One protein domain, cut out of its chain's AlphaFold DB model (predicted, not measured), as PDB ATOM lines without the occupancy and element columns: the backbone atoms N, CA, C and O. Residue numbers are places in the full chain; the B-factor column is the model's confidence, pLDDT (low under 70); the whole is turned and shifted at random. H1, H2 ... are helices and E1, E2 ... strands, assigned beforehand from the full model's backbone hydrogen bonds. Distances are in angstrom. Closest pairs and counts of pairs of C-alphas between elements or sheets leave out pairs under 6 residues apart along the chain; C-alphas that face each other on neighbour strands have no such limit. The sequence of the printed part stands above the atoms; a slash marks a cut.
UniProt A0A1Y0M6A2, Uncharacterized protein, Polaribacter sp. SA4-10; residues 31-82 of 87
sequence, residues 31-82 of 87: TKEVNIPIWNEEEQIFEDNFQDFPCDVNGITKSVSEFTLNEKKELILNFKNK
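AT A GLANCE: This is residues 31 to 82 of the 87 residues of an uncharacterized protein of Polaribacter sp. SA4-10 (UniProt A0A1Y0M6A2). A long, narrow two-stranded ribbon runs out along E1 and E2, turns, and folds back along E3 and E4; near the end of the ribbon where E1 begins and E4 ends, a long loop leads into one helix, H1. The ribbon is in two parts, the E1 and E4 pair near the body and the hairpin of E2 and E3 at the far tip, and it bends between them. The printed part has 52 residues, with named elements in the order E1, E2, E3, E4, H1; each of the two sheets, E1 - E4 and E2 - E3, is antiparallel. The class is mixed, helices and strands, and the whole is loose, with a radius of gyration of the C-alphas of 14.2 A and an elongated outline spanning 43 by 22 by 16 A.

IN THESE COORDINATES: Find C-alpha 31 at (-36.588, 28.320, -14.893), where E1, residues 31 to 35, begins; it runs 12.9 A to C-alpha 35. Its partner E4, residues 50 to 54, runs 13.1 A. Farther out, look for E2 at residues 38 to 40, 6.3 A long, and E3 at residues 45 to 47, 6.2 A long, beginning at C-alpha 45 at (-58.974, 13.116, -13.466). H1, residues 69 to 82, runs 20.2 A to C-alpha 82 at (-31.517, 24.109, -23.726).

HOW THE PARTS SIT: Begin with E1 and E4, antiparallel neighbours at 144 degrees between their directions; N 32 and O 53 are 2.8 A apart and N 51 and O 34 are 2.9 A apart, both within hydrogen-bond range. E1 runs on into E2 across a break of 2 residues, at 33 degrees, and E3 runs on into E4 across a break of 2 residues, at 53 degrees. E2 and E3 form a hairpin, antiparallel at 134 degrees, with N 38 and O 47 within hydrogen-bond range at 2.9 A. Turning to H1, you find its closest C-alpha pair with E4 at Pro 54 and Leu 75, 7.7 A apart. H1 is apart from E1, E2 and E3. In H1 every O i to N i+4 pair is within hydrogen-bond range.

THE WHOLE: The two C-alphas farthest apart are those of Glu 43 and Asn 70, at 42.7 A. The printed part has no cut. The links E1 to E2, E2 to E3 and E3 to E4 are tight; the link E4 to H1, residues 55 to 68, is long. Read the B-factor column for the model's confidence: the mean pLDDT of the printed part is 78.6, and residues 56 to 59, 64, 74 and 77 to 82 are under 70.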
ATOM      1  N   THR A  31     -35.315  28.985 -14.601       71.88
ATOM      2  CA  THR A  31     -36.588  28.320 -14.893       71.88
ATOM      3  C   THR A  31     -36.972  27.492 -13.681       71.88
ATOM      4  O   THR A  31     -36.110  26.871 -13.058       71.88
ATOM      5  N   LYS A  32     -38.250  27.529 -13.318       74.69
ATOM      6  CA  LYS A  32     -38.815  26.775 -12.207       74.69
ATOM      7  C   LYS A  32     -39.832  25.802 -12.763       74.69
ATOM      8  O   LYS A  32     -40.706  26.195 -13.530       74.69
ATOM      9  N   GLU A  33     -39.719  24.553 -12.346       81.56
ATOM     10  CA  GLU A  33     -40.696  23.529 -12.670       81.56
ATOM     11  C   GLU A  33     -41.993  23.800 -11.893       81.56
ATOM     12  O   GLU A  33     -41.990  23.981 -10.671       81.56
ATOM     13  N   VAL A  34     -43.102  23.900 -12.620       77.25
ATOM     14  CA  VAL A  34     -44.434  24.164 -12.076       77.25
ATOM     15  C   VAL A  34     -45.377  23.090 -12.591       77.25
ATOM     16  O   VAL A  34     -45.429  22.834 -13.791       77.25
ATOM     17  N   ASN A  35     -46.144  22.484 -11.687       87.12
ATOM     18  CA  ASN A  35     -47.223  21.584 -12.069       87.12
ATOM     19  C   ASN A  35     -48.424  22.397 -12.570       87.12
ATOM     20  O   ASN A  35     -48.995  23.184 -11.810       87.12
ATOM     21  N   ILE A  36     -48.801  22.205 -13.831       86.25
ATOM     22  CA  ILE A  36     -50.044  22.718 -14.408       86.25
ATOM     23  C   ILE A  36     -50.904  21.514 -14.767       86.25
ATOM     24  O   ILE A  36     -50.719  20.969 -15.859       86.25
ATOM     25  N   PRO A  37     -51.833  21.114 -13.882       88.94
ATOM     26  CA  PRO A  37     -52.623  19.919 -14.102       88.94
ATOM     27  C   PRO A  37     -53.435  20.009 -15.397       88.94
ATOM     28  O   PRO A  37     -54.064  21.038 -15.671       88.94
ATOM     29  N   ILE A  38     -53.420  18.939 -16.186       93.75
ATOM     30  CA  ILE A  38     -54.219  18.814 -17.409       93.75
ATOM     31  C   ILE A  38     -55.414  17.917 -17.107       93.75
ATOM     32  O   ILE A  38     -55.299  16.916 -16.407       93.75
ATOM     33  N   TRP A  39     -56.581  18.289 -17.627       95.50
ATOM     34  CA  TRP A  39     -57.770  17.454 -17.540       95.50
ATOM     35  C   TRP A  39     -57.662  16.264 -18.506       95.50
ATOM     36  O   TRP A  39     -57.603  16.474 -19.719       95.50
ATOM     37  N   ASN A  40     -57.653  15.037 -17.977       95.12
ATOM     38  CA  ASN A  40     -57.785  13.811 -18.761       95.12
ATOM     39  C   ASN A  40     -59.276  13.444 -18.866       95.12
ATOM     40  O   ASN A  40     -59.917  13.090 -17.877       95.12
ATOM     41  N   GLU A  41     -59.832  13.529 -20.079       95.31
ATOM     42  CA  GLU A  41     -61.243  13.221 -20.343       95.31
ATOM     43  C   GLU A  41     -61.577  11.725 -20.248       95.31
ATOM     44  O   GLU A  41     -62.711  11.382 -19.914       95.31
ATOM     45  N   GLU A  42     -60.632  10.827 -20.520       95.88
ATOM     46  CA  GLU A  42     -60.863   9.378 -20.477       95.88
ATOM     47  C   GLU A  42     -60.927   8.877 -19.036       95.88
ATOM     48  O   GLU A  42     -61.851   8.159 -18.652       95.88
ATOM     49  N   GLU A  43     -59.964   9.305 -18.224       94.94
ATOM     50  CA  GLU A  43     -59.857   8.905 -16.822       94.94
ATOM     51  C   GLU A  43     -60.685   9.797 -15.884       94.94
ATOM     52  O   GLU A  43     -60.903   9.433 -14.729       94.94
ATOM     53  N   GLN A  44     -61.195  10.935 -16.377       95.50
ATOM     54  CA  GLN A  44     -61.959  11.927 -15.607       95.50
ATOM     55  C   GLN A  44     -61.186  12.453 -14.381       95.50
ATOM     56  O   GLN A  44     -61.767  12.713 -13.323       95.50
ATOM     57  N   ILE A  45     -59.867  12.610 -14.517       94.75
ATOM     58  CA  ILE A  45     -58.974  13.116 -13.466       94.75
ATOM     59  C   ILE A  45     -58.095  14.256 -13.983       94.75
ATOM     60  O   ILE A  45     -57.902  14.429 -15.185       94.75
ATOM     61  N   PHE A  46     -57.542  15.037 -13.054       95.38
ATOM     62  CA  PHE A  46     -56.452  15.956 -13.359       95.38
ATOM     63  C   PHE A  46     -55.122  15.220 -13.238       95.38
ATOM     64  O   PHE A  46     -54.770  14.756 -12.154       95.38
ATOM     65  N   GLU A  47     -54.392  15.136 -14.342       92.25
ATOM     66  CA  GLU A  47     -53.041  14.590 -14.371       92.25
ATOM     67  C   GLU A  47     -52.015  15.686 -14.114       92.25
ATOM     68  O   GLU A  47     -52.134  16.805 -14.625       92.25
ATOM     69  N   ASP A  48     -50.984  15.347 -13.343       93.38
ATOM     70  CA  ASP A  48     -49.845  16.227 -13.130       93.38
ATOM     71  C   ASP A  48     -49.098  16.454 -14.446       93.38
ATOM     72  O   ASP A  48     -48.744  15.519 -15.165       93.38
ATOM     73  N   ASN A  49     -48.807  17.715 -14.740       90.81
ATOM     74  CA  ASN A  49     -48.073  18.100 -15.934       90.81
ATOM     75  C   ASN A  49     -47.096  19.223 -15.588       90.81
ATOM     76  O   ASN A  49     -47.403  20.419 -15.591       90.81
ATOM     77  N   PHE A  50     -45.892  18.786 -15.244       86.31
ATOM     78  CA  PHE A  50     -44.786  19.646 -14.870       86.31
ATOM     79  C   PHE A  50     -44.188  20.326 -16.102       86.31
ATOM     80  O   PHE A  50     -43.830  19.687 -17.092       86.31
ATOM     81  N   GLN A  51     -44.089  21.649 -16.037       79.62
ATOM     82  CA  GLN A  51     -43.564  22.489 -17.104       79.62
ATOM     83  C   GLN A  51     -42.567  23.500 -16.544       79.62
ATOM     84  O   GLN A  51     -42.740  24.039 -15.451       79.62
ATOM     85  N   ASP A  52     -41.537  23.800 -17.331       78.06
ATOM     86  CA  ASP A  52     -40.556  24.828 -16.999       78.06
ATOM     87  C   ASP A  52     -41.132  26.225 -17.258       78.06
ATOM     88  O   ASP A  52     -41.378  26.604 -18.407       78.06
ATOM     89  N   PHE A  53     -41.284  27.022 -16.202       76.94
ATOM     90  CA  PHE A  53     -41.693  28.420 -16.293       76.94
ATOM     91  C   PHE A  53     -40.534  29.370 -16.015       76.94
ATOM     92  O   PHE A  53     -39.697  29.087 -15.158       76.94
ATOM     93  N   PRO A  54     -40.483  30.528 -16.691       73.62
ATOM     94  CA  PRO A  54     -39.475  31.534 -16.400       73.62
ATOM     95  C   PRO A  54     -39.679  32.117 -14.989       73.62
ATOM     96  O   PRO A  54     -40.798  32.463 -14.593       73.62
ATOM     97  N   CYS A  55     -38.590  32.239 -14.233       72.88
ATOM     98  CA  CYS A  55     -38.544  32.935 -12.949       72.88
ATOM     99  C   CYS A  55     -37.619  34.147 -13.011       72.88
ATOM    100  O   CYS A  55     -36.726  34.243 -13.854       72.88
ATOM    101  N   ASP A  56     -37.851  35.090 -12.104       68.81
ATOM    102  CA  ASP A  56     -36.904  36.172 -11.870       68.81
ATOM    103  C   ASP A  56     -35.678  35.707 -11.068       68.81
ATOM    104  O   ASP A  56     -35.565  34.551 -10.657       68.81
ATOM    105  N   VAL A  57     -34.755  36.637 -10.818       66.31
ATOM    106  CA  VAL A  57     -33.524  36.398 -10.044       66.31
ATOM    107  C   VAL A  57     -33.770  35.915  -8.610       66.31
ATOM    108  O   VAL A  57     -32.856  35.391  -7.983       66.31
ATOM    109  N   ASN A  58     -34.991  36.073  -8.089       67.00
ATOM    110  CA  ASN A  58     -35.383  35.611  -6.761       67.00
ATOM    111  C   ASN A  58     -36.083  34.240  -6.807       67.00
ATOM    112  O   ASN A  58     -36.561  33.763  -5.778       67.00
ATOM    113  N   GLY A  59     -36.185  33.608  -7.983       66.81
ATOM    114  CA  GLY A  59     -36.873  32.328  -8.158       66.81
ATOM    115  C   GLY A  59     -38.400  32.434  -8.131       66.81
ATOM    116  O   GLY A  59     -39.087  31.417  -7.979       66.81
ATOM    117  N   ILE A  60     -38.949  33.647  -8.264       72.44
ATOM    118  CA  ILE A  60     -40.393  33.877  -8.311       72.44
ATOM    119  C   ILE A  60     -40.849  33.720  -9.759       72.44
ATOM    120  O   ILE A  60     -40.358  34.406 -10.657       72.44
ATOM    121  N   THR A  61     -41.791  32.805  -9.985       71.38
ATOM    122  CA  THR A  61     -42.419  32.610 -11.293       71.38
ATOM    123  C   THR A  61     -43.139  33.889 -11.706       71.38
ATOM    124  O   THR A  61     -43.946  34.415 -10.940       71.38
ATOM    125  N   LYS A  62     -42.862  34.378 -12.915       70.06
ATOM    126  CA  LYS A  62     -43.498  35.579 -13.466       70.06
ATOM    127  C   LYS A  62     -44.175  35.276 -14.789       70.06
ATOM    128  O   LYS A  62     -43.735  34.408 -15.546       70.06
ATOM    129  N   SER A  63     -45.233  36.023 -15.090       73.31
ATOM    130  CA  SER A  63     -45.831  35.978 -16.423       73.31
ATOM    131  C   SER A  63     -44.836  36.503 -17.460       73.31
ATOM    132  O   SER A  63     -44.132  37.481 -17.215       73.31
ATOM    133  N   VAL A  64     -44.834  35.930 -18.669       69.50
ATOM    134  CA  VAL A  64     -44.021  36.428 -19.794       69.50
ATOM    135  C   VAL A  64     -44.289  37.917 -20.061       69.50
ATOM    136  O   VAL A  64     -43.389  38.647 -20.473       69.50
ATOM    137  N   SER A  65     -45.503  38.408 -19.794       74.94
ATOM    138  CA  SER A  65     -45.848  39.827 -19.945       74.94
ATOM    139  C   SER A  65     -45.069  40.753 -19.007       74.94
ATOM    140  O   SER A  65     -44.840  41.902 -19.374       74.94
ATOM    141  N   GLU A  66     -44.637  40.255 -17.849       75.81
ATOM    142  CA  GLU A  66     -43.950  41.020 -16.799       75.81
ATOM    143  C   GLU A  66     -42.445  41.166 -17.049       75.81
ATOM    144  O   GLU A  66     -41.806  42.023 -16.442       75.81
ATOM    145  N   PHE A  67     -41.877  40.378 -17.970       73.81
ATOM    146  CA  PHE A  67     -40.475  40.510 -18.361       73.81
ATOM    147  C   PHE A  67     -40.265  41.705 -19.296       73.81
ATOM    148  O   PHE A  67     -41.033  41.953 -20.242       73.81
ATOM    149  N   THR A  68     -39.164  42.415 -19.079       79.38
ATOM    150  CA  THR A  68     -38.676  43.464 -19.973       79.38
ATOM    151  C   THR A  68     -38.264  42.885 -21.329       79.38
ATOM    152  O   THR A  68     -38.071  41.681 -21.509       79.38
ATOM    153  N   LEU A  69     -38.121  43.755 -22.333       77.44
ATOM    154  CA  LEU A  69     -37.738  43.335 -23.684       77.44
ATOM    155  C   LEU A  69     -36.371  42.629 -23.725       77.44
ATOM    156  O   LEU A  69     -36.191  41.705 -24.516       77.44
ATOM    157  N   ASN A  70     -35.419  43.057 -22.894       74.06
ATOM    158  CA  ASN A  70     -34.090  42.449 -22.841       74.06
ATOM    159  C   ASN A  70     -34.142  41.063 -22.188       74.06
ATOM    160  O   ASN A  70     -33.651  40.108 -22.784       74.06
ATOM    161  N   GLU A  71     -34.845  40.921 -21.061       70.06
ATOM    162  CA  GLU A  71     -35.033  39.624 -20.389       70.06
ATOM    163  C   GLU A  71     -35.749  38.609 -21.297       70.06
ATOM    164  O   GLU A  71     -35.392  37.434 -21.343       70.06
ATOM    165  N   LYS A  72     -36.714  39.062 -22.110       74.88
ATOM    166  CA  LYS A  72     -37.379  38.218 -23.120       74.88
ATOM    167  C   LYS A  72     -36.416  37.685 -24.183       74.88
ATOM    168  O   LYS A  72     -36.536  36.530 -24.588       74.88
ATOM    169  N   LYS A  73     -35.480  38.510 -24.666       75.44
ATOM    170  CA  LYS A  73     -34.488  38.084 -25.670       75.44
ATOM    171  C   LYS A  73     -33.555  37.018 -25.104       75.44
ATOM    172  O   LYS A  73     -33.284  36.031 -25.786       75.44
ATOM    173  N   GLU A  74     -33.109  37.206 -23.868       69.75
ATOM    174  CA  GLU A  74     -32.255  36.243 -23.177       69.75
ATOM    175  C   GLU A  74     -33.003  34.927 -22.889       69.75
ATOM    176  O   GLU A  74     -32.472  33.853 -23.173       69.75
ATOM    177  N   LEU A  75     -34.274  34.985 -22.466       70.38
ATOM    178  CA  LEU A  75     -35.135  33.802 -22.308       70.38
ATOM    179  C   LEU A  75     -35.234  32.981 -23.603       70.38
ATOM    180  O   LEU A  75     -35.059  31.763 -23.588       70.38
ATOM    181  N   ILE A  76     -35.476  33.636 -24.743       74.50
ATOM    182  CA  ILE A  76     -35.581  32.965 -26.050       74.50
ATOM    183  C   ILE A  76     -34.255  32.308 -26.453       74.50
ATOM    184  O   ILE A  76     -34.262  31.191 -26.978       74.50
ATOM    185  N   LEU A  77     -33.126  32.989 -26.238       69.81
ATOM    186  CA  LEU A  77     -31.802  32.441 -26.534       69.81
ATOM    187  C   LEU A  77     -31.531  31.186 -25.689       69.81
ATOM    188  O   LEU A  77     -31.089  30.169 -26.221       69.81
ATOM    189  N   ASN A  78     -31.903  31.216 -24.410       65.38
ATOM    190  CA  ASN A  78     -31.710  30.094 -23.497       65.38
ATOM    191  C   ASN A  78     -32.626  28.907 -23.804       65.38
ATOM    192  O   ASN A  78     -32.156  27.771 -23.791       65.38
ATOM    193  N   PHE A  79     -33.889  29.127 -24.182       69.62
ATOM    194  CA  PHE A  79     -34.753  28.034 -24.652       69.62
ATOM    195  C   PHE A  79     -34.191  27.343 -25.901       69.62
ATOM    196  O   PHE A  79     -34.301  26.121 -26.032       69.62
ATOM    197  N   LYS A  80     -33.571  28.104 -26.813       68.81
ATOM    198  CA  LYS A  80     -32.880  27.535 -27.980       68.81
ATOM    199  C   LYS A  80     -31.655  26.723 -27.559       68.81
ATOM    200  O   LYS A  80     -31.491  25.606 -28.038       68.81
ATOM    201  N   ASN A  81     -30.849  27.241 -26.634       64.38
ATOM    202  CA  ASN A  81     -29.667  26.539 -26.132       64.38
ATOM    203  C   ASN A  81     -30.043  25.253 -25.381       64.38
ATOM    204  O   ASN A  81     -29.516  24.200 -25.716       64.38
ATOM    205  N   LYS A  82     -31.031  25.286 -24.475       63.53
ATOM    206  CA  LYS A  82     -31.517  24.109 -23.726       63.53
ATOM    207  C   LYS A  82     -32.064  23.008 -24.643       63.53
ATOM    208  O   LYS A  82     -31.863  21.830 -24.363       63.53
TER     209      LYS A  82